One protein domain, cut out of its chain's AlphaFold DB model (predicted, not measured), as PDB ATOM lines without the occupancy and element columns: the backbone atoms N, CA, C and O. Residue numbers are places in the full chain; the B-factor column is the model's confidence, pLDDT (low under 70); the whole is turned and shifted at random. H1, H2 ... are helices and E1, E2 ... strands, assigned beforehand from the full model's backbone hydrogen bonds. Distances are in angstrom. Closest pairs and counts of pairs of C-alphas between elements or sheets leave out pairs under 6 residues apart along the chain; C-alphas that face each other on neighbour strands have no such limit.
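This is residues 5 to 173 of the 175 residues of the protein "Eyes absent homolog" of Schistocephalus solidus (UniProt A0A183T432). What shape is this? H1 is a long arm, its residues 5 to 20 sticking out from a body of two small two-stranded parallel sheets, E1 E2 between H5 and H6, and E3 E4 between H7 and H8. H2, H3 and H4 make a wide bow from the inner end of H1 round to H8, on which H4 packs. What is it made of? The printed part has 169 residues, with eight named helices and four named strands in the order H1 H2 H3 H4 E1 H5 E2 H6 E3 H7 E4 H8, and is mostly helix. How compact is it? It is only just compact, close to loose, with a radius of gyration of the C-alphas of 18.1 A and spans of 60 by 47 by 30 A.

Where does the first helix meet the rest? H1, residues 5 to 31, touches H5, residues 88 to 97, with residues 24 to 31 alone, at a shallow tilt of 13 degrees, the same way; the closest C-alphas, of Tyr 28 and Phe 92, are 6.5 A apart. How does the bow run? H2, residues 35 to 39, touches H3, residues 41 to 57, only at the corner, the closest C-alphas, of Ala 36 and Ala 44, being 5.0 A apart. H3 and H4, residues 61 to 74, only just touch, only at the corner, with 3 pairs of C-alphas within 8 A, the closest those of Asp 55 and Cys 62 at 5.9 A. H4 touches H8, residues 160 to 171, at a shallow tilt of 18 degrees, the same way, with the C-alphas of Ile 68 and Ala 167 closest at 5.9 A. How do the strands pair? E1, residues 82 to 84, and E2, residues 109 to 111, are parallel, N 84 and O 110 being 2.8 A apart; E3, residues 136 to 138, and E4, residues 154 to 156, are parallel, N 155 and O 136 being 2.8 A apart. With H7, residues 141 to 149, there are two strand-helix-strand units, parallel neighbour strands with a helix between them along the chain, E1 H5 E2 and E3 H7 E4, both with right-handed crossovers. What of the remaining helix and the backbones? H6, residues 116 to 128, and H7 only just touch, with 3 pairs of C-alphas within 8 A, the closest those of Glu 118 and Leu 146 at 6.6 A. Every O i to N i+4 pair is within hydrogen-bond range in H2, H3, H4, H5, H7 and H8; in H1 22 of 23 are, in H6 8 of 9.

Where do the elements begin and end? C-alpha 5 of H1 is at (325.872, 223.961, 147.847), and C-alpha 171 of H8 at (322.837, 265.304, 191.457). How long are the longer ones? From first to last C-alpha H1 measures 39.7 A, H3 24.3 A, H4 20.1 A and H6 19.0 A.

How large is it, and is it cut? The C-alphas farthest apart, of Ser 5 and Leu 172, are 62.1 A apart, and the printed part has no cut. Which link is long, and where is confidence low? The link from H5 to E2, 11 residues, is long; the mean pLDDT of the printed part is 93.2, with residues 5 to 7 under 70.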
ATOM      1  N   SER A   5     327.271 223.510 147.879       58.03
ATOM      2  CA  SER A   5     325.872 223.961 147.847       58.03
ATOM      3  C   SER A   5     325.308 224.327 149.230       58.03
ATOM      4  O   SER A   5     324.538 225.275 149.352       58.03
ATOM      5  N   GLY A   6     325.711 223.613 150.290       62.19
ATOM      6  CA  GLY A   6     325.242 223.873 151.663       62.19
ATOM      7  C   GLY A   6     325.860 225.117 152.314       62.19
ATOM      8  O   GLY A   6     325.245 225.738 153.180       62.19
ATOM      9  N   ASP A   7     327.056 225.513 151.881       68.31
ATOM     10  CA  ASP A   7     327.746 226.689 152.419       68.31
ATOM     11  C   ASP A   7     327.276 227.977 151.745       68.31
ATOM     12  O   ASP A   7     327.119 228.994 152.422       68.31
ATOM     13  N   HIS A   8     326.930 227.923 150.452       71.62
ATOM     14  CA  HIS A   8     326.340 229.062 149.745       71.62
ATOM     15  C   HIS A   8     324.994 229.485 150.359       71.62
ATOM     16  O   HIS A   8     324.797 230.662 150.655       71.62
ATOM     17  N   GLY A   9     324.118 228.520 150.670       82.25
ATOM     18  CA  GLY A   9     322.836 228.798 151.330       82.25
ATOM     19  C   GLY A   9     322.983 229.368 152.748       82.25
ATOM     20  O   GLY A   9     322.211 230.237 153.155       82.25
ATOM     21  N   ARG A  10     324.012 228.947 153.500       82.69
ATOM     22  CA  ARG A  10     324.330 229.527 154.820       82.69
ATOM     23  C   ARG A  10     324.815 230.971 154.709       82.69
ATOM     24  O   ARG A  10     324.376 231.820 155.483       82.69
ATOM     25  N   LEU A  11     325.673 231.261 153.733       88.25
ATOM     26  CA  LEU A  11     326.171 232.609 153.448       88.25
ATOM     27  C   LEU A  11     325.046 233.572 153.048       88.25
ATOM     28  O   LEU A  11     324.977 234.686 153.571       88.25
ATOM     29  N   GLU A  12     324.145 233.152 152.162       87.88
ATOM     30  CA  GLU A  12     322.979 233.952 151.772       87.88
ATOM     31  C   GLU A  12     322.055 234.221 152.959       87.88
ATOM     32  O   GLU A  12     321.687 235.371 153.207       87.88
ATOM     33  N   TRP A  13     321.764 233.197 153.764       88.31
ATOM     34  CA  TRP A  13     320.965 233.360 154.975       88.31
ATOM     35  C   TRP A  13     321.603 234.345 155.966       88.31
ATOM     36  O   TRP A  13     320.915 235.219 156.496       88.31
ATOM     37  N   MET A  14     322.922 234.265 156.182       92.25
ATOM     38  CA  MET A  14     323.650 235.205 157.043       92.25
ATOM     39  C   MET A  14     323.562 236.643 156.523       92.25
ATOM     40  O   MET A  14     323.370 237.568 157.315       92.25
ATOM     41  N   ARG A  15     323.644 236.846 155.201       93.50
ATOM     42  CA  ARG A  15     323.457 238.166 154.579       93.50
ATOM     43  C   ARG A  15     322.044 238.689 154.812       93.50
ATOM     44  O   ARG A  15     321.887 239.818 155.269       93.50
ATOM     45  N   THR A  16     321.018 237.875 154.565       94.44
ATOM     46  CA  THR A  16     319.621 238.260 154.821       94.44
ATOM     47  C   THR A  16     319.396 238.606 156.291       94.44
ATOM     48  O   THR A  16     318.725 239.591 156.596       94.44
ATOM     49  N   LEU A  17     319.975 237.834 157.212       92.69
ATOM     50  CA  LEU A  17     319.877 238.099 158.643       92.69
ATOM     51  C   LEU A  17     320.517 239.442 159.011       92.69
ATOM     52  O   LEU A  17     319.881 240.252 159.683       92.69
ATOM     53  N   ALA A  18     321.741 239.697 158.542       94.31
ATOM     54  CA  ALA A  18     322.441 240.954 158.783       94.31
ATOM     55  C   ALA A  18     321.649 242.157 158.245       94.31
ATOM     56  O   ALA A  18     321.484 243.149 158.955       94.31
ATOM     57  N   LEU A  19     321.086 242.043 157.037       96.12
ATOM     58  CA  LEU A  19     320.240 243.081 156.440       96.12
ATOM     59  C   LEU A  19     318.991 243.364 157.282       96.12
ATOM     60  O   LEU A  19     318.662 244.527 157.505       96.12
ATOM     61  N   ARG A  20     318.325 242.325 157.803       96.56
ATOM     62  CA  ARG A  20     317.157 242.491 158.683       96.56
ATOM     63  C   ARG A  20     317.516 243.221 159.974       96.56
ATOM     64  O   ARG A  20     316.801 244.137 160.360       96.56
ATOM     65  N   TYR A  21     318.614 242.847 160.632       95.81
ATOM     66  CA  TYR A  21     319.039 243.515 161.867       95.81
ATOM     67  C   TYR A  21     319.506 244.951 161.633       95.81
ATOM     68  O   TYR A  21     319.217 245.814 162.458       95.81
ATOM     69  N   ARG A  22     320.161 245.224 160.500       96.81
ATOM     70  CA  ARG A  22     320.483 246.594 160.090       96.81
ATOM     71  C   ARG A  22     319.212 247.421 159.912       96.81
ATOM     72  O   ARG A  22     319.115 248.495 160.484       96.81
ATOM     73  N   HIS A  23     318.213 246.882 159.217       97.25
ATOM     74  CA  HIS A  23     316.942 247.572 159.020       97.25
ATOM     75  C   HIS A  23     316.171 247.802 160.329       97.25
ATOM     76  O   HIS A  23     315.615 248.869 160.553       97.25
ATOM     77  N   ILE A  24     316.182 246.826 161.244       96.88
ATOM     78  CA  ILE A  24     315.606 246.991 162.587       96.88
ATOM     79  C   ILE A  24     316.295 248.137 163.342       96.88
ATOM     80  O   ILE A  24     315.612 248.929 163.989       96.88
ATOM     81  N   LYS A  25     317.628 248.235 163.256       97.06
ATOM     82  CA  LYS A  25     318.393 249.339 163.851       97.06
ATOM     83  C   LYS A  25     318.017 250.681 163.214       97.06
ATOM     84  O   LYS A  25     317.732 251.614 163.952       97.06
ATOM     85  N   GLU A  26     317.936 250.750 161.885       96.81
ATOM     86  CA  GLU A  26     317.520 251.955 161.148       96.81
ATOM     87  C   GLU A  26     316.128 252.436 161.585       96.81
ATOM     88  O   GLU A  26     315.955 253.615 161.884       96.81
ATOM     89  N   ILE A  27     315.144 251.531 161.693       96.19
ATOM     90  CA  ILE A  27     313.804 251.865 162.203       96.19
ATOM     91  C   ILE A  27     313.904 252.380 163.640       96.19
ATOM     92  O   ILE A  27     313.347 253.423 163.966       96.19
ATOM     93  N   TYR A  28     314.610 251.668 164.517       97.50
ATOM     94  CA  TYR A  28     314.740 252.099 165.904       97.50
ATOM     95  C   TYR A  28     315.319 253.513 166.009       97.50
ATOM     96  O   TYR A  28     314.757 254.344 166.711       97.50
ATOM     97  N   GLU A  29     316.395 253.803 165.281       96.38
ATOM     98  CA  GLU A  29     317.061 255.107 165.294       96.38
ATOM     99  C   GLU A  29     316.204 256.214 164.668       96.38
ATOM    100  O   GLU A  29     316.174 257.318 165.205       96.38
ATOM    101  N   ALA A  30     315.457 255.921 163.601       95.88
ATOM    102  CA  ALA A  30     314.558 256.883 162.963       95.88
ATOM    103  C   ALA A  30     313.388 257.301 163.870       95.88
ATOM    104  O   ALA A  30     312.967 258.455 163.845       95.88
ATOM    105  N   PHE A  31     312.877 256.377 164.690       95.50
ATOM    106  CA  PHE A  31     311.699 256.597 165.536       95.50
ATOM    107  C   PHE A  31     312.028 256.764 167.028       95.50
ATOM    108  O   PHE A  31     311.117 256.892 167.846       95.50
ATOM    109  N   ASN A  32     313.308 256.802 167.421       93.12
ATOM    110  CA  ASN A  32     313.724 256.842 168.832       93.12
ATOM    111  C   ASN A  32     313.218 258.067 169.612       93.12
ATOM    112  O   ASN A  32     313.166 258.030 170.843       93.12
ATOM    113  N   GLY A  33     312.843 259.130 168.900       91.06
ATOM    114  CA  GLY A  33     312.282 260.363 169.433       91.06
ATOM    115  C   GLY A  33     310.821 260.616 169.094       91.06
ATOM    116  O   GLY A  33     310.300 261.629 169.543       91.06
ATOM    117  N   ASP A  34     310.202 259.752 168.294       88.81
ATOM    118  CA  ASP A  34     308.827 259.914 167.823       88.81
ATOM    119  C   ASP A  34     308.190 258.543 167.554       88.81
ATOM    120  O   ASP A  34     307.862 258.155 166.432       88.81
ATOM    121  N   ALA A  35     308.043 257.756 168.619       89.19
ATOM    122  CA  ALA A  35     307.376 256.461 168.532       89.19
ATOM    123  C   ALA A  35     305.873 256.598 168.212       89.19
ATOM    124  O   ALA A  35     305.262 255.640 167.739       89.19
ATOM    125  N   ALA A  36     305.279 257.774 168.451       89.12
ATOM    126  CA  ALA A  36     303.881 258.052 168.138       89.12
ATOM    127  C   ALA A  36     303.633 257.984 166.626       89.12
ATOM    128  O   ALA A  36     302.691 257.314 166.200       89.12
ATOM    129  N   HIS A  37     304.535 258.559 165.821       90.12
ATOM    130  CA  HIS A  37     304.451 258.480 164.365       90.12
ATOM    131  C   HIS A  37     304.467 257.031 163.845       90.12
ATOM    132  O   HIS A  37     303.725 256.692 162.925       90.12
ATOM    133  N   LEU A  38     305.245 256.141 164.475       90.44
ATOM    134  CA  LEU A  38     305.289 254.718 164.111       90.44
ATOM    135  C   LEU A  38     303.979 253.976 164.434       90.44
ATOM    136  O   LEU A  38     303.598 253.044 163.724       90.44
ATOM    137  N   LEU A  39     303.311 254.346 165.529       90.75
ATOM    138  CA  LEU A  39     302.069 253.709 165.976       90.75
ATOM    139  C   LEU A  39     300.838 254.196 165.204       90.75
ATOM    140  O   LEU A  39     299.880 253.430 165.049       90.75
ATOM    141  N   GLY A  40     300.869 255.448 164.750       93.06
ATOM    142  CA  GLY A  40     299.713 256.180 164.248       93.06
ATOM    143  C   GLY A  40     298.861 256.761 165.381       93.06
ATOM    144  O   GLY A  40     298.749 256.172 166.462       93.06
ATOM    145  N   ASP A  41     298.231 257.903 165.107       90.31
ATOM    146  CA  ASP A  41     297.623 258.797 166.104       90.31
ATOM    147  C   ASP A  41     296.687 258.080 167.085       90.31
ATOM    148  O   ASP A  41     296.856 258.180 168.298       90.31
ATOM    149  N   THR A  42     295.758 257.263 166.582       94.19
ATOM    150  CA  THR A  42     294.785 256.556 167.430       94.19
ATOM    151  C   THR A  42     295.452 255.594 168.416       94.19
ATOM    152  O   THR A  42     295.065 255.512 169.580       94.19
ATOM    153  N   LYS A  43     296.467 254.839 167.971       94.62
ATOM    154  CA  LYS A  43     297.174 253.893 168.847       94.62
ATOM    155  C   LYS A  43     298.106 254.625 169.804       94.62
ATOM    156  O   LYS A  43     298.227 254.201 170.952       94.62
ATOM    157  N   ALA A  44     298.736 255.707 169.349       93.19
ATOM    158  CA  ALA A  44     299.588 256.551 170.174       93.19
ATOM    159  C   ALA A  44     298.799 257.203 171.322       93.19
ATOM    160  O   ALA A  44     299.269 257.200 172.461       93.19
ATOM    161  N   GLU A  45     297.581 257.683 171.061       94.19
ATOM    162  CA  GLU A  45     296.697 258.260 172.079       94.19
ATOM    163  C   GLU A  45     296.300 257.221 173.139       94.19
ATOM    164  O   GLU A  45     296.492 257.437 174.339       94.19
ATOM    165  N   VAL A  46     295.823 256.048 172.704       95.94
ATOM    166  CA  VAL A  46     295.464 254.949 173.617       95.94
ATOM    167  C   VAL A  46     296.671 254.512 174.446       95.94
ATOM    168  O   VAL A  46     296.554 254.325 175.657       95.94
ATOM    169  N   TRP A  47     297.836 254.369 173.814       94.50
ATOM    170  CA  TRP A  47     299.065 253.972 174.493       94.50
ATOM    171  C   TRP A  47     299.519 255.006 175.528       94.50
ATOM    172  O   TRP A  47     299.879 254.636 176.647       94.50
ATOM    173  N   THR A  48     299.442 256.295 175.193       92.19
ATOM    174  CA  THR A  48     299.767 257.396 176.110       92.19
ATOM    175  C   THR A  48     298.849 257.376 177.329       92.19
ATOM    176  O   THR A  48     299.331 257.468 178.459       92.19
ATOM    177  N   ARG A  49     297.541 257.161 177.126       95.38
ATOM    178  CA  ARG A  49     296.577 257.015 178.223       95.38
ATOM    179  C   ARG A  49     296.931 255.842 179.139       95.38
ATOM    180  O   ARG A  49     297.011 256.024 180.350       95.38
ATOM    181  N   VAL A  50     297.197 254.664 178.569       95.25
ATOM    182  CA  VAL A  50     297.580 253.465 179.340       95.25
ATOM    183  C   VAL A  50     298.878 253.696 180.114       95.25
ATOM    184  O   VAL A  50     298.955 253.354 181.291       95.25
ATOM    185  N   CYS A  51     299.886 254.319 179.499       93.12
ATOM    186  CA  CYS A  51     301.131 254.658 180.188       93.12
ATOM    187  C   CYS A  51     300.897 255.617 181.357       93.12
ATOM    188  O   CYS A  51     301.471 255.407 182.423       93.12
ATOM    189  N   GLY A  52     300.041 256.627 181.184       94.44
ATOM    190  CA  GLY A  52     299.675 257.554 182.255       94.44
ATOM    191  C   GLY A  52     298.956 256.863 183.416       94.44
ATOM    192  O   GLY A  52     299.257 257.125 184.579       94.44
ATOM    193  N   GLU A  53     298.046 255.932 183.126       96.12
ATOM    194  CA  GLU A  53     297.360 255.143 184.156       96.12
ATOM    195  C   GLU A  53     298.318 254.219 184.917       96.12
ATOM    196  O   GLU A  53     298.267 254.168 186.148       96.12
ATOM    197  N   VAL A  54     299.214 253.525 184.207       94.12
ATOM    198  CA  VAL A  54     300.241 252.663 184.814       94.12
ATOM    199  C   VAL A  54     301.191 253.480 185.682       94.12
ATOM    200  O   VAL A  54     301.476 253.086 186.811       94.12
ATOM    201  N   ASP A  55     301.660 254.629 185.198       93.62
ATOM    202  CA  ASP A  55     302.553 255.497 185.964       93.62
ATOM    203  C   ASP A  55     301.864 256.025 187.232       93.62
ATOM    204  O   ASP A  55     302.421 255.940 188.325       93.62
ATOM    205  N   ARG A  56     300.588 256.421 187.139       94.50
ATOM    206  CA  ARG A  56     299.781 256.808 188.307       94.50
ATOM    207  C   ARG A  56     299.638 255.670 189.322       94.50
ATOM    208  O   ARG A  56     299.781 255.899 190.521       94.50
ATOM    209  N   LEU A  57     299.353 254.447 188.865       94.81
ATOM    210  CA  LEU A  57     299.232 253.267 189.736       94.81
ATOM    211  C   LEU A  57     300.570 252.867 190.371       94.81
ATOM    212  O   LEU A  57     300.586 252.322 191.472       94.81
ATOM    213  N   THR A  58     301.679 253.172 189.702       91.12
ATOM    214  CA  THR A  58     303.047 252.922 190.177       91.12
ATOM    215  C   THR A  58     303.688 254.144 190.840       91.12
ATOM    216  O   THR A  58     304.901 254.170 191.020       91.12
ATOM    217  N   ARG A  59     302.885 255.147 191.235       90.81
ATOM    218  CA  ARG A  59     303.333 256.359 191.952       90.81
ATOM    219  C   ARG A  59     304.448 257.133 191.234       90.81
ATOM    220  O   ARG A  59     305.316 257.725 191.861       90.81
ATOM    221  N   GLY A  60     304.426 257.147 189.906       89.62
ATOM    222  CA  GLY A  60     305.405 257.876 189.106       89.62
ATOM    223  C   GLY A  60     306.708 257.123 188.849       89.62
ATOM    224  O   GLY A  60     307.651 257.726 188.343       89.62
ATOM    225  N   TRP A  61     306.808 255.834 189.198       90.56
ATOM    226  CA  TRP A  61     308.040 255.049 189.053       90.56
ATOM    227  C   TRP A  61     308.678 255.172 187.662       90.56
ATOM    228  O   TRP A  61     309.879 255.420 187.536       90.56
ATOM    229  N   CYS A  62     307.880 255.005 186.604       89.19
ATOM    230  CA  CYS A  62     308.376 255.031 185.231       89.19
ATOM    231  C   CYS A  62     308.861 256.430 184.841       89.19
ATOM    232  O   CYS A  62     309.897 256.558 184.188       89.19
ATOM    233  N   ASN A  63     308.134 257.469 185.254       90.44
ATOM    234  CA  ASN A  63     308.525 258.857 185.036       90.44
ATOM    235  C   ASN A  63     309.811 259.231 185.788       90.44
ATOM    236  O   ASN A  63     310.714 259.802 185.174       90.44
ATOM    237  N   HIS A  64     309.948 258.844 187.059       91.12
ATOM    238  CA  HIS A  64     311.168 259.068 187.840       91.12
ATOM    239  C   HIS A  64     312.380 258.370 187.215       91.12
ATOM    240  O   HIS A  64     313.416 258.999 186.999       91.12
ATOM    241  N   LEU A  65     312.247 257.088 186.856       92.25
ATOM    242  CA  LEU A  65     313.324 256.345 186.206       92.25
ATOM    243  C   LEU A  65     313.716 256.969 184.861       92.25
ATOM    244  O   LEU A  65     314.905 257.092 184.568       92.25
ATOM    245  N   ARG A  66     312.739 257.388 184.044       92.81
ATOM    246  CA  ARG A  66     313.022 258.071 182.774       92.81
ATOM    247  C   ARG A  66     313.829 259.343 183.003       92.81
ATOM    248  O   ARG A  66     314.850 259.518 182.345       92.81
ATOM    249  N   HIS A  67     313.417 260.173 183.958       92.69
ATOM    250  CA  HIS A  67     314.115 261.414 184.273       92.69
ATOM    251  C   HIS A  67     315.567 261.168 184.708       92.69
ATOM    252  O   HIS A  67     316.485 261.800 184.190       92.69
ATOM    253  N   ILE A  68     315.800 260.188 185.590       94.38
ATOM    254  CA  ILE A  68     317.152 259.778 186.007       94.38
ATOM    255  C   ILE A  68     318.008 259.404 184.793       94.38
ATOM    256  O   ILE A  68     319.142 259.863 184.648       94.38
ATOM    257  N   LEU A  69     317.465 258.586 183.892       95.69
ATOM    258  CA  LEU A  69     318.194 258.137 182.713       95.69
ATOM    259  C   LEU A  69     318.476 259.278 181.720       95.69
ATOM    260  O   LEU A  69     319.538 259.286 181.091       95.69
ATOM    261  N   GLU A  70     317.565 260.244 181.586       94.00
ATOM    262  CA  GLU A  70     317.765 261.465 180.796       94.00
ATOM    263  C   GLU A  70     318.882 262.335 181.384       94.00
ATOM    264  O   GLU A  70     319.759 262.776 180.641       94.00
ATOM    265  N   VAL A  71     318.915 262.510 182.711       93.69
ATOM    266  CA  VAL A  71     319.995 263.221 183.415       93.69
ATOM    267  C   VAL A  71     321.346 262.550 183.163       93.69
ATOM    268  O   VAL A  71     322.320 263.241 182.857       93.69
ATOM    269  N   ILE A  72     321.419 261.216 183.226       94.62
ATOM    270  CA  ILE A  72     322.640 260.471 182.876       94.62
ATOM    271  C   ILE A  72     323.003 260.713 181.405       94.62
ATOM    272  O   ILE A  72     324.155 261.008 181.093       94.62
ATOM    273  N   SER A  73     322.027 260.628 180.496       93.69
ATOM    274  CA  SER A  73     322.251 260.792 179.055       93.69
ATOM    275  C   SER A  73     322.708 262.202 178.668       93.69
ATOM    276  O   SER A  73     323.369 262.359 177.642       93.69
ATOM    277  N   ALA A  74     322.361 263.220 179.457       92.81
ATOM    278  CA  ALA A  74     322.769 264.601 179.225       92.81
ATOM    279  C   ALA A  74     324.245 264.862 179.581       92.81
ATOM    280  O   ALA A  74     324.822 265.854 179.128       92.81
ATOM    281  N   ARG A  75     324.885 263.990 180.374       93.31
ATOM    282  CA  ARG A  75     326.288 264.157 180.783       93.31
ATOM    283  C   ARG A  75     327.244 263.624 179.703       93.31
ATOM    284  O   ARG A  75     327.189 262.438 179.378       93.31
ATOM    285  N   PRO A  76     328.207 264.426 179.203       90.31
ATOM    286  CA  PRO A  76     329.065 264.037 178.075       90.31
ATOM    287  C   PRO A  76     329.874 262.748 178.278       90.31
ATOM    288  O   PRO A  76     330.096 262.003 177.320       90.31
ATOM    289  N   SER A  77     330.304 262.474 179.513       90.94
ATOM    290  CA  SER A  77     331.136 261.311 179.858       90.94
ATOM    291  C   SER A  77     330.340 260.068 180.258       90.94
ATOM    292  O   SER A  77     330.938 259.027 180.513       90.94
ATOM    293  N   TYR A  78     329.008 260.147 180.299       94.25
ATOM    294  CA  TYR A  78     328.158 259.050 180.748       94.25
ATOM    295  C   TYR A  78     327.491 258.379 179.551       94.25
ATOM    296  O   TYR A  78     327.287 258.977 178.490       94.25
ATOM    297  N   ARG A  79     327.185 257.091 179.700       95.25
ATOM    298  CA  ARG A  79     326.492 256.297 178.686       95.25
ATOM    299  C   ARG A  79     325.529 255.351 179.384       95.25
ATOM    300  O   ARG A  79     325.948 254.553 180.214       95.25
ATOM    301  N   ASN A  80     324.262 255.396 178.989       97.25
ATOM    302  CA  ASN A  80     323.299 254.380 179.386       97.25
ATOM    303  C   ASN A  80     323.506 253.118 178.540       97.25
ATOM    304  O   ASN A  80     323.639 253.190 177.312       97.25
ATOM    305  N   VAL A  81     323.528 251.964 179.206       97.94
ATOM    306  CA  VAL A  81     323.645 250.635 178.595       97.94
ATOM    307  C   VAL A  81     322.545 249.750 179.163       97.94
ATOM    308  O   VAL A  81     322.381 249.671 180.377       97.94
ATOM    309  N   LEU A  82     321.781 249.090 178.292       98.19
ATOM    310  CA  LEU A  82     320.699 248.194 178.691       98.19
ATOM    311  C   LEU A  82     321.072 246.744 178.406       98.19
ATOM    312  O   LEU A  82     321.464 246.408 177.291       98.19
ATOM    313  N   ILE A  83     320.841 245.869 179.381       97.94
ATOM    314  CA  ILE A  83     320.892 244.417 179.200       97.94
ATOM    315  C   ILE A  83     319.490 243.859 179.442       97.94
ATOM    316  O   ILE A  83     318.959 243.938 180.547       97.94
ATOM    317  N   SER A  84     318.886 243.287 178.404       97.12
ATOM    318  CA  SER A  84     317.515 242.774 178.410       97.12
ATOM    319  C   SER A  84     317.492 241.255 178.278       97.12
ATOM    320  O   SER A  84     318.168 240.690 177.421       97.12
ATOM    321  N   SER A  85     316.651 240.576 179.059       96.12
ATOM    322  CA  SER A  85     316.394 239.132 178.907       96.12
ATOM    323  C   SER A  85     315.462 238.798 177.734       96.12
ATOM    324  O   SER A  85     315.073 237.648 177.562       96.12
ATOM    325  N   SER A  86     315.054 239.786 176.935       97.19
ATOM    326  CA  SER A  86     314.195 239.605 175.758       97.19
ATOM    327  C   SER A  86     314.985 239.713 174.449       97.19
ATOM    328  O   SER A  86     316.043 240.341 174.430       97.19
ATOM    329  N   PRO A  87     314.484 239.145 173.333       96.88
ATOM    330  CA  PRO A  87     315.092 239.337 172.018       96.88
ATOM    331  C   PRO A  87     315.255 240.821 171.664       96.88
ATOM    332  O   PRO A  87     314.442 241.660 172.066       96.88
ATOM    333  N   LEU A  88     316.280 241.138 170.871       95.75
ATOM    334  CA  LEU A  88     316.625 242.521 170.533       95.75
ATOM    335  C   LEU A  88     315.469 243.309 169.878       95.75
ATOM    336  O   LEU A  88     315.186 244.400 170.366       95.75
ATOM    337  N   PRO A  89     314.722 242.773 168.884       96.38
ATOM    338  CA  PRO A  89     313.608 243.513 168.284       96.38
ATOM    339  C   PRO A  89     312.524 243.887 169.302       96.38
ATOM    340  O   PRO A  89     312.082 245.028 169.344       96.38
ATOM    341  N   LEU A  90     312.158 242.954 170.190       97.06
ATOM    342  CA  LEU A  90     311.171 243.200 171.245       97.06
ATOM    343  C   LEU A  90     311.670 244.234 172.263       97.06
ATOM    344  O   LEU A  90     310.894 245.046 172.764       97.06
ATOM    345  N   THR A  91     312.968 244.214 172.568       97.88
ATOM    346  CA  THR A  91     313.586 245.200 173.460       97.88
ATOM    347  C   THR A  91     313.525 246.600 172.849       97.88
ATOM    348  O   THR A  91     313.104 247.529 173.532       97.88
ATOM    349  N   PHE A  92     313.842 246.749 171.558       97.75
ATOM    350  CA  PHE A  92     313.692 248.024 170.852       97.75
ATOM    351  C   PHE A  92     312.247 248.510 170.829       97.75
ATOM    352  O   PHE A  92     312.006 249.672 171.145       97.75
ATOM    353  N   THR A  93     311.275 247.635 170.559       96.25
ATOM    354  CA  THR A  93     309.855 248.008 170.627       96.25
ATOM    355  C   THR A  93     309.486 248.558 172.004       96.25
ATOM    356  O   THR A  93     308.888 249.624 172.085       96.25
ATOM    357  N   ARG A  94     309.885 247.892 173.096       95.25
ATOM    358  CA  ARG A  94     309.618 248.387 174.459       95.25
ATOM    359  C   ARG A  94     310.274 249.742 174.718       95.25
ATOM    360  O   ARG A  94     309.631 250.621 175.277       95.25
ATOM    361  N   LEU A  95     311.523 249.929 174.291       96.75
ATOM    362  CA  LEU A  95     312.218 251.209 174.444       96.75
ATOM    363  C   LEU A  95     311.498 252.346 173.712       96.75
ATOM    364  O   LEU A  95     311.315 253.409 174.298       96.75
ATOM    365  N   LEU A  96     311.059 252.118 172.471       95.56
ATOM    366  CA  LEU A  96     310.289 253.101 171.702       95.56
ATOM    367  C   LEU A  96     308.966 253.428 172.394       95.56
ATOM    368  O   LEU A  96     308.677 254.591 172.659       95.56
ATOM    369  N   LEU A  97     308.198 252.396 172.749       93.12
ATOM    370  CA  LEU A  97     306.896 252.548 173.390       93.12
ATOM    371  C   LEU A  97     306.987 253.317 174.717       93.12
ATOM    372  O   LEU A  97     306.155 254.172 174.991       93.12
ATOM    373  N   HIS A  98     308.011 253.079 175.535       91.94
ATOM    374  CA  HIS A  98     308.151 253.764 176.824       91.94
ATOM    375  C   HIS A  98     308.871 255.126 176.750       91.94
ATOM    376  O   HIS A  98     309.136 255.732 177.795       91.94
ATOM    377  N   GLY A  99     309.175 255.620 175.542       92.31
ATOM    378  CA  GLY A  99     309.858 256.902 175.338       92.31
ATOM    379  C   GLY A  99     311.330 256.888 175.763       92.31
ATOM    380  O   GLY A  99     311.895 257.925 176.077       92.31
ATOM    381  N   LEU A 100     311.956 255.710 175.801       95.38
ATOM    382  CA  LEU A 100     313.353 255.508 176.202       95.38
ATOM    383  C   LEU A 100     314.298 255.387 174.997       95.38
ATOM    384  O   LEU A 100     315.483 255.100 175.160       95.38
ATOM    385  N   GLY A 101     313.790 255.593 173.779       95.06
ATOM    386  CA  GLY A 101     314.566 255.480 172.544       95.06
ATOM    387  C   GLY A 101     315.780 256.414 172.506       95.06
ATOM    388  O   GLY A 101     316.875 255.986 172.162       95.06
ATOM    389  N   ARG A 102     315.609 257.681 172.896       93.69
ATOM    390  CA  ARG A 102     316.704 258.672 172.905       93.69
ATOM    391  C   ARG A 102     317.752 258.423 173.986       93.69
ATOM    392  O   ARG A 102     318.886 258.865 173.855       93.69
ATOM    393  N   VAL A 103     317.362 257.725 175.047       95.88
ATOM    394  CA  VAL A 103     318.194 257.459 176.222       95.88
ATOM    395  C   VAL A 103     319.182 256.321 175.962       95.88
ATOM    396  O   VAL A 103     320.305 256.347 176.466       95.88
ATOM    397  N   PHE A 104     318.779 255.318 175.180       97.38
ATOM    398  CA  PHE A 104     319.594 254.143 174.882       97.38
ATOM    399  C   PHE A 104     319.952 254.101 173.399       97.38
ATOM    400  O   PHE A 104     319.152 253.703 172.563       97.38
ATOM    401  N   ALA A 105     321.196 254.442 173.060       96.00
ATOM    402  CA  ALA A 105     321.696 254.216 171.706       96.00
ATOM    403  C   ALA A 105     321.563 252.729 171.325       96.00
ATOM    404  O   ALA A 105     321.813 251.857 172.160       96.00
ATOM    405  N   ALA A 106     321.233 252.430 170.064       97.06
ATOM    406  CA  ALA A 106     321.003 251.056 169.603       97.06
ATOM    407  C   ALA A 106     322.191 250.126 169.902       97.06
ATOM    408  O   ALA A 106     322.011 248.989 170.335       97.06
ATOM    409  N   ASP A 107     323.412 250.644 169.741       95.94
ATOM    410  CA  ASP A 107     324.645 249.905 170.017       95.94
ATOM    411  C   ASP A 107     324.853 249.619 171.510       95.94
ATOM    412  O   ASP A 107     325.671 248.779 171.864       95.94
ATOM    413  N   ASN A 108     324.133 250.294 172.405       97.56
ATOM    414  CA  ASN A 108     324.207 250.108 173.853       97.56
ATOM    415  C   ASN A 108     323.084 249.207 174.398       97.56
ATOM    416  O   ASN A 108     322.908 249.119 175.613       97.56
ATOM    417  N   VAL A 109     322.330 248.529 173.528       98.12
ATOM    418  CA  VAL A 109     321.278 247.586 173.924       98.12
ATOM    419  C   VAL A 109     321.735 246.154 173.657       98.12
ATOM    420  O   VAL A 109     321.969 245.746 172.522       98.12
ATOM    421  N   TYR A 110     321.822 245.364 174.721       97.94
ATOM    422  CA  TYR A 110     322.278 243.980 174.700       97.94
ATOM    423  C   TYR A 110     321.118 243.033 175.019       97.94
ATOM    424  O   TYR A 110     320.400 243.212 176.002       97.94
ATOM    425  N   ALA A 111     320.946 241.991 174.203       96.88
ATOM    426  CA  ALA A 111     319.944 240.947 174.416       96.88
ATOM    427  C   ALA A 111     320.599 239.688 175.011       96.88
ATOM    428  O   ALA A 111     321.308 238.950 174.326       96.88
ATOM    429  N   ALA A 112     320.343 239.434 176.292       97.50
ATOM    430  CA  ALA A 112     320.860 238.302 177.059       97.50
ATOM    431  C   ALA A 112     320.059 237.005 176.850       97.50
ATOM    432  O   ALA A 112     320.473 235.946 177.307       97.50
ATOM    433  N   ASN A 113     318.930 237.051 176.139       96.38
ATOM    434  CA  ASN A 113     317.985 235.933 176.020       96.38
ATOM    435  C   ASN A 113     318.573 234.639 175.423       96.38
ATOM    436  O   ASN A 113     318.001 233.573 175.621       96.38
ATOM    437  N   LYS A 114     319.673 234.726 174.663       93.69
ATOM    438  CA  LYS A 114     320.374 233.560 174.093       93.69
ATOM    439  C   LYS A 114     321.759 233.313 174.682       93.69
ATOM    440  O   LYS A 114     322.203 232.175 174.690       93.69
ATOM    441  N   ILE A 115     322.451 234.373 175.096       94.88
ATOM    442  CA  ILE A 115     323.869 234.320 175.484       94.88
ATOM    443  C   ILE A 115     324.091 234.486 176.993       94.88
ATOM    444  O   ILE A 115     325.220 234.367 177.450       94.88
ATOM    445  N   GLY A 116     323.035 234.766 177.762       96.38
ATOM    446  CA  GLY A 116     323.126 235.058 179.192       96.38
ATOM    447  C   GLY A 116     323.603 236.482 179.489       96.38
ATOM    448  O   GLY A 116     324.122 237.185 178.618       96.38
ATOM    449  N   LYS A 117     323.389 236.937 180.730       96.12
ATOM    450  CA  LYS A 117     323.836 238.269 181.172       96.12
ATOM    451  C   LYS A 117     325.349 238.328 181.354       96.12
ATOM    452  O   LYS A 117     325.930 239.344 180.999       96.12
ATOM    453  N   GLU A 118     325.974 237.253 181.825       96.50
ATOM    454  CA  GLU A 118     327.430 237.144 181.996       96.50
ATOM    455  C   GLU A 118     328.184 237.524 180.713       96.50
ATOM    456  O   GLU A 118     328.921 238.509 180.692       96.50
ATOM    457  N   THR A 119     327.860 236.871 179.591       97.44
ATOM    458  CA  THR A 119     328.437 237.199 178.277       97.44
ATOM    459  C   THR A 119     328.193 238.660 177.870       97.44
ATOM    460  O   THR A 119     329.026 239.282 177.208       97.44
ATOM    461  N   CYS A 120     327.044 239.248 178.228       97.56
ATOM    462  CA  CYS A 120     326.786 240.667 177.965       97.56
ATOM    463  C   CYS A 120     327.708 241.572 178.794       97.56
ATOM    464  O   CYS A 120     328.254 242.525 178.241       97.56
ATOM    465  N   PHE A 121     327.909 241.269 180.079       97.06
ATOM    466  CA  PHE A 121     328.806 242.019 180.961       97.06
ATOM    467  C   PHE A 121     330.251 241.965 180.445       97.06
ATOM    468  O   PHE A 121     330.892 243.007 180.312       97.06
ATOM    469  N   GLU A 122     330.739 240.788 180.048       95.69
ATOM    470  CA  GLU A 122     332.072 240.631 179.451       95.69
ATOM    471  C   GLU A 122     332.236 241.462 178.174       95.69
ATOM    472  O   GLU A 122     333.232 242.170 178.006       95.69
ATOM    473  N   ARG A 123     331.236 241.441 177.281       96.88
ATOM    474  CA  ARG A 123     331.249 242.244 176.047       96.88
ATOM    475  C   ARG A 123     331.251 243.745 176.327       96.88
ATOM    476  O   ARG A 123     331.903 244.490 175.598       96.88
ATOM    477  N   ILE A 124     330.529 244.193 177.351       96.81
ATOM    478  CA  ILE A 124     330.521 245.595 177.790       96.81
ATOM    479  C   ILE A 124     331.899 245.969 178.342       96.81
ATOM    480  O   ILE A 124     332.479 246.958 177.894       96.81
ATOM    481  N   SER A 125     332.465 245.140 179.222       95.19
ATOM    482  CA  SER A 125     333.809 245.324 179.782       95.19
ATOM    483  C   SER A 125     334.873 245.435 178.686       95.19
ATOM    484  O   SER A 125     335.669 246.374 178.663       95.19
ATOM    485  N   ALA A 126     334.832 244.528 177.705       95.88
ATOM    486  CA  ALA A 126     335.747 244.528 176.570       95.88
ATOM    487  C   ALA A 126     335.585 245.769 175.676       95.88
ATOM    488  O   ALA A 126     336.577 246.295 175.174       95.88
ATOM    489  N   ARG A 127     334.350 246.251 175.477       96.44
ATOM    490  CA  ARG A 127     334.057 247.400 174.608       96.44
ATOM    491  C   ARG A 127     334.460 248.736 175.228       96.44
ATOM    492  O   ARG A 127     335.041 249.562 174.533       96.44
ATOM    493  N   PHE A 128     334.104 248.977 176.489       93.94
ATOM    494  CA  PHE A 128     334.375 250.258 177.155       93.94
ATOM    495  C   PHE A 128     335.768 250.303 177.802       93.94
ATOM    496  O   PHE A 128     336.314 251.383 178.031       93.94
ATOM    497  N   GLY A 129     336.381 249.137 178.020       90.75
ATOM    498  CA  GLY A 129     337.725 249.002 178.561       90.75
ATOM    499  C   GLY A 129     337.810 249.308 180.057       90.75
ATOM    500  O   GLY A 129     336.875 249.785 180.689       90.75
ATOM    501  N   ARG A 130     338.991 249.072 180.639       85.25
ATOM    502  CA  ARG A 130     339.213 249.154 182.099       85.25
ATOM    503  C   ARG A 130     339.211 250.574 182.677       85.25
ATOM    504  O   ARG A 130     339.256 250.727 183.889       85.25
ATOM    505  N   LYS A 131     339.246 251.603 181.824       87.00
ATOM    506  CA  LYS A 131     339.213 253.011 182.256       87.00
ATOM    507  C   LYS A 131     337.790 253.504 182.516       87.00
ATOM    508  O   LYS A 131     337.629 254.513 183.194       87.00
ATOM    509  N   ALA A 132     336.785 252.836 181.955       91.06
ATOM    510  CA  ALA A 132     335.395 253.160 182.216       91.06
ATOM    511  C   ALA A 132     334.975 252.576 183.569       91.06
ATOM    512  O   ALA A 132     335.256 251.414 183.865       91.06
ATOM    513  N   VAL A 133     334.279 253.376 184.373       92.44
ATOM    514  CA  VAL A 133     333.615 252.896 185.585       92.44
ATOM    515  C   VAL A 133     332.224 252.423 185.179       92.44
ATOM    516  O   VAL A 133     331.374 253.222 184.793       92.44
ATOM    517  N   CYS A 134     332.005 251.112 185.213       95.19
ATOM    518  CA  CYS A 134     330.702 250.519 184.937       95.19
ATOM    519  C   CYS A 134     329.947 250.336 186.253       95.19
ATOM    520  O   CYS A 134     330.363 249.546 187.094       95.19
ATOM    521  N   ILE A 135     328.838 251.054 186.417       95.69
ATOM    522  CA  ILE A 135     327.932 250.896 187.557       95.69
ATOM    523  C   ILE A 135     326.762 250.028 187.104       95.69
ATOM    524  O   ILE A 135     326.087 250.333 186.119       95.69
ATOM    525  N   VAL A 136     326.531 248.928 187.810       97.12
ATOM    526  CA  VAL A 136     325.438 248.002 187.523       97.12
ATOM    527  C   VAL A 136     324.226 248.417 188.331       97.12
ATOM    528  O   VAL A 136     324.267 248.421 189.554       97.12
ATOM    529  N   ILE A 137     323.137 248.727 187.640       96.31
ATOM    530  CA  ILE A 137     321.854 249.053 188.255       96.31
ATOM    531  C   ILE A 137     320.912 247.875 188.007       96.31
ATOM    532  O   ILE A 137     320.679 247.492 186.856       96.31
ATOM    533  N   GLY A 138     320.401 247.257 189.069       94.75
ATOM    534  CA  GLY A 138     319.603 246.039 188.953       94.75
ATOM    535  C   GLY A 138     318.847 245.691 190.225       94.75
ATOM    536  O   GLY A 138     318.881 246.434 191.196       94.75
ATOM    537  N   SER A 139     318.165 244.550 190.210       93.38
ATOM    538  CA  SER A 139     317.333 244.088 191.333       93.38
ATOM    539  C   SER A 139     317.504 242.600 191.648       93.38
ATOM    540  O   SER A 139     316.750 242.019 192.425       93.38
ATOM    541  N   THR A 140     318.467 241.931 191.005       94.06
ATOM    542  CA  THR A 140     318.614 240.471 191.084       94.06
ATOM    543  C   THR A 140     319.971 240.062 191.641       94.06
ATOM    544  O   THR A 140     321.000 240.658 191.322       94.06
ATOM    545  N   ALA A 141     319.988 238.975 192.418       94.62
ATOM    546  CA  ALA A 141     321.220 238.403 192.961       94.62
ATOM    547  C   ALA A 141     322.223 238.006 191.860       94.62
ATOM    548  O   ALA A 141     323.423 238.195 192.025       94.62
ATOM    549  N   GLU A 142     321.733 237.527 190.711       94.75
ATOM    550  CA  GLU A 142     322.550 237.240 189.525       94.75
ATOM    551  C   GLU A 142     323.341 238.480 189.075       94.75
ATOM    552  O   GLU A 142     324.558 238.415 188.926       94.75
ATOM    553  N   GLN A 143     322.674 239.630 188.908       95.25
ATOM    554  CA  GLN A 143     323.333 240.873 188.490       95.25
ATOM    555  C   GLN A 143     324.349 241.359 189.526       95.25
ATOM    556  O   GLN A 143     325.432 241.803 189.147       95.25
ATOM    557  N   ARG A 144     324.022 241.244 190.819       96.44
ATOM    558  CA  ARG A 144     324.929 241.601 191.918       96.44
ATOM    559  C   ARG A 144     326.194 240.743 191.911       96.44
ATOM    560  O   ARG A 144     327.290 241.279 192.034       96.44
ATOM    561  N   ASN A 145     326.051 239.431 191.732       97.00
ATOM    562  CA  ASN A 145     327.183 238.505 191.703       97.00
ATOM    563  C   ASN A 145     328.094 238.760 190.494       97.00
ATOM    564  O   ASN A 145     329.312 238.800 190.652       97.00
ATOM    565  N   LEU A 146     327.517 238.998 189.312       96.31
ATOM    566  CA  LEU A 146     328.278 239.349 188.106       96.31
ATOM    567  C   LEU A 146     329.015 240.687 188.259       96.31
ATOM    568  O   LEU A 146     330.174 240.808 187.867       96.31
ATOM    569  N   ALA A 147     328.367 241.689 188.862       96.38
ATOM    570  CA  ALA A 147     329.002 242.971 189.162       96.38
ATOM    571  C   ALA A 147     330.199 242.791 190.108       96.38
ATOM    572  O   ALA A 147     331.281 243.309 189.839       96.38
ATOM    573  N   LEU A 148     330.036 241.985 191.165       96.12
ATOM    574  CA  LEU A 148     331.098 241.686 192.126       96.12
ATOM    575  C   LEU A 148     332.305 241.003 191.463       96.12
ATOM    576  O   LEU A 148     333.437 241.403 191.713       96.12
ATOM    577  N   GLN A 149     332.076 240.020 190.586       95.06
ATOM    578  CA  GLN A 149     333.150 239.333 189.853       95.06
ATOM    579  C   GLN A 149     333.984 240.285 188.985       95.06
ATOM    580  O   GLN A 149     335.192 240.100 188.846       95.06
ATOM    581  N   LEU A 150     333.354 241.320 188.422       94.25
ATOM    582  CA  LEU A 150     334.020 242.330 187.599       94.25
ATOM    583  C   LEU A 150     334.539 243.535 188.397       94.25
ATOM    584  O   LEU A 150     335.112 244.448 187.803       94.25
ATOM    585  N   ASN A 151     334.375 243.538 189.725       94.88
ATOM    586  CA  ASN A 151     334.642 244.686 190.596       94.88
ATOM    587  C   ASN A 151     333.892 245.957 190.155       94.88
ATOM    588  O   ASN A 151     334.419 247.068 190.216       94.88
ATOM    589  N   TRP A 152     332.663 245.790 189.673       95.88
ATOM    590  CA  TRP A 152     331.774 246.877 189.283       95.88
ATOM    591  C   TRP A 152     330.859 247.252 190.451       95.88
ATOM    592  O   TRP A 152     330.247 246.355 191.042       95.88
ATOM    593  N   PRO A 153     330.724 248.548 190.796       95.75
ATOM    594  CA  PRO A 153     329.743 248.984 191.782       95.75
ATOM    595  C   PRO A 153     328.336 248.515 191.397       95.75
ATOM    596  O   PRO A 153     327.957 248.573 190.226       95.75
ATOM    597  N   TYR A 154     327.561 248.065 192.382       95.69
ATOM    598  CA  TYR A 154     326.189 247.603 192.186       95.69
ATOM    599  C   TYR A 154     325.220 248.488 192.968       95.69
ATOM    600  O   TYR A 154     325.335 248.603 194.189       95.69
ATOM    601  N   TRP A 155     324.256 249.075 192.267       95.88
ATOM    602  CA  TRP A 155     323.145 249.814 192.848       95.88
ATOM    603  C   TRP A 155     321.886 248.950 192.803       95.88
ATOM    604  O   TRP A 155     321.392 248.610 191.723       95.88
ATOM    605  N   ASP A 156     321.384 248.583 193.981       94.88
ATOM    606  CA  ASP A 156     320.162 247.795 194.092       94.88
ATOM    607  C   ASP A 156     318.934 248.688 193.943       94.88
ATOM    608  O   ASP A 156     318.855 249.747 194.558       94.88
ATOM    609  N   ILE A 157     317.978 248.250 193.133       93.12
ATOM    610  CA  ILE A 157     316.674 248.885 192.985       93.12
ATOM    611  C   ILE A 157     315.624 247.843 193.345       93.12
ATOM    612  O   ILE A 157     315.202 247.043 192.508       93.12
ATOM    613  N   SER A 158     315.208 247.864 194.604       89.12
ATOM    614  CA  SER A 158     314.153 247.000 195.135       89.12
ATOM    615  C   SER A 158     312.907 247.802 195.521       89.12
ATOM    616  O   SER A 158     311.797 247.272 195.477       89.12
ATOM    617  N   LEU A 159     313.077 249.079 195.876       88.19
ATOM    618  CA  LEU A 159     312.041 249.977 196.381       88.19
ATOM    619  C   LEU A 159     312.067 251.339 195.675       88.19
ATOM    620  O   LEU A 159     313.044 251.728 195.039       88.19
ATOM    621  N   GLU A 160     310.979 252.101 195.822       85.81
ATOM    622  CA  GLU A 160     310.834 253.455 195.247       85.81
ATOM    623  C   GLU A 160     311.886 254.421 195.801       85.81
ATOM    624  O   GLU A 160     312.443 255.243 195.076       85.81
ATOM    625  N   THR A 161     312.231 254.254 197.076       90.56
ATOM    626  CA  THR A 161     313.271 255.024 197.761       90.56
ATOM    627  C   THR A 161     314.649 254.872 197.122       90.56
ATOM    628  O   THR A 161     315.445 255.808 197.178       90.56
ATOM    629  N   ASP A 162     314.927 253.738 196.477       92.69
ATOM    630  CA  ASP A 162     316.231 253.470 195.864       92.69
ATOM    631  C   ASP A 162     316.430 254.300 194.590       92.69
ATOM    632  O   ASP A 162     317.551 254.720 194.294       92.69
ATOM    633  N   LEU A 163     315.341 254.592 193.863       90.94
ATOM    634  CA  LEU A 163     315.357 255.518 192.728       90.94
ATOM    635  C   LEU A 163     315.604 256.955 193.182       90.94
ATOM    636  O   LEU A 163     316.382 257.670 192.555       90.94
ATOM    637  N   VAL A 164     314.974 257.373 194.283       91.19
ATOM    638  CA  VAL A 164     315.187 258.712 194.855       91.19
ATOM    639  C   VAL A 164     316.638 258.871 195.310       91.19
ATOM    640  O   VAL A 164     317.278 259.875 195.001       91.19
ATOM    641  N   ALA A 165     317.189 257.858 195.982       92.88
ATOM    642  CA  ALA A 165     318.588 257.851 196.391       92.88
ATOM    643  C   ALA A 165     319.544 257.891 195.184       92.88
ATOM    644  O   ALA A 165     320.538 258.616 195.221       92.88
ATOM    645  N   LEU A 166     319.228 257.165 194.105       93.31
ATOM    646  CA  LEU A 166     320.005 257.184 192.863       93.31
ATOM    647  C   LEU A 166     320.003 258.577 192.218       93.31
ATOM    648  O   LEU A 166     321.062 259.077 191.839       93.31
ATOM    649  N   ALA A 167     318.831 259.210 192.119       91.19
ATOM    650  CA  ALA A 167     318.698 260.568 191.594       91.19
ATOM    651  C   ALA A 167     319.545 261.560 192.402       91.19
ATOM    652  O   ALA A 167     320.342 262.304 191.834       91.19
ATOM    653  N   HIS A 168     319.451 261.496 193.731       92.44
ATOM    654  CA  HIS A 168     320.201 262.379 194.617       92.44
ATOM    655  C   HIS A 168     321.722 262.163 194.523       92.44
ATOM    656  O   HIS A 168     322.492 263.119 194.451       92.44
ATOM    657  N   ALA A 169     322.175 260.907 194.462       92.50
ATOM    658  CA  ALA A 169     323.589 260.587 194.290       92.50
ATOM    659  C   ALA A 169     324.142 261.103 192.950       92.50
ATOM    660  O   ALA A 169     325.270 261.601 192.896       92.50
ATOM    661  N   LEU A 170     323.340 261.040 191.881       90.69
ATOM    662  CA  LEU A 170     323.697 261.634 190.596       90.69
ATOM    663  C   LEU A 170     323.819 263.152 190.711       90.69
ATOM    664  O   LEU A 170     324.838 263.689 190.280       90.69
ATOM    665  N   GLU A 171     322.829 263.843 191.277       88.00
ATOM    666  CA  GLU A 171     322.837 265.304 191.457       88.00
ATOM    667  C   GLU A 171     324.077 265.800 192.207       88.00
ATOM    668  O   GLU A 171     324.685 266.789 191.800       88.00
ATOM    669  N   LEU A 172     324.495 265.075 193.247       89.31
ATOM    670  CA  LEU A 172     325.679 265.401 194.047       89.31
ATOM    671  C   LEU A 172     327.012 265.002 193.392       89.31
ATOM    672  O   LEU A 172     328.076 265.327 193.920       89.31
ATOM    673  N   GLY A 173     326.983 264.309 192.249       83.81
ATOM    674  CA  GLY A 173     328.188 263.864 191.543       83.81
ATOM    675  C   GLY A 173     328.921 262.711 192.235       83.81
ATOM    676  O   GLY A 173     330.124 262.549 192.045       83.81
TER     677      GLY A 173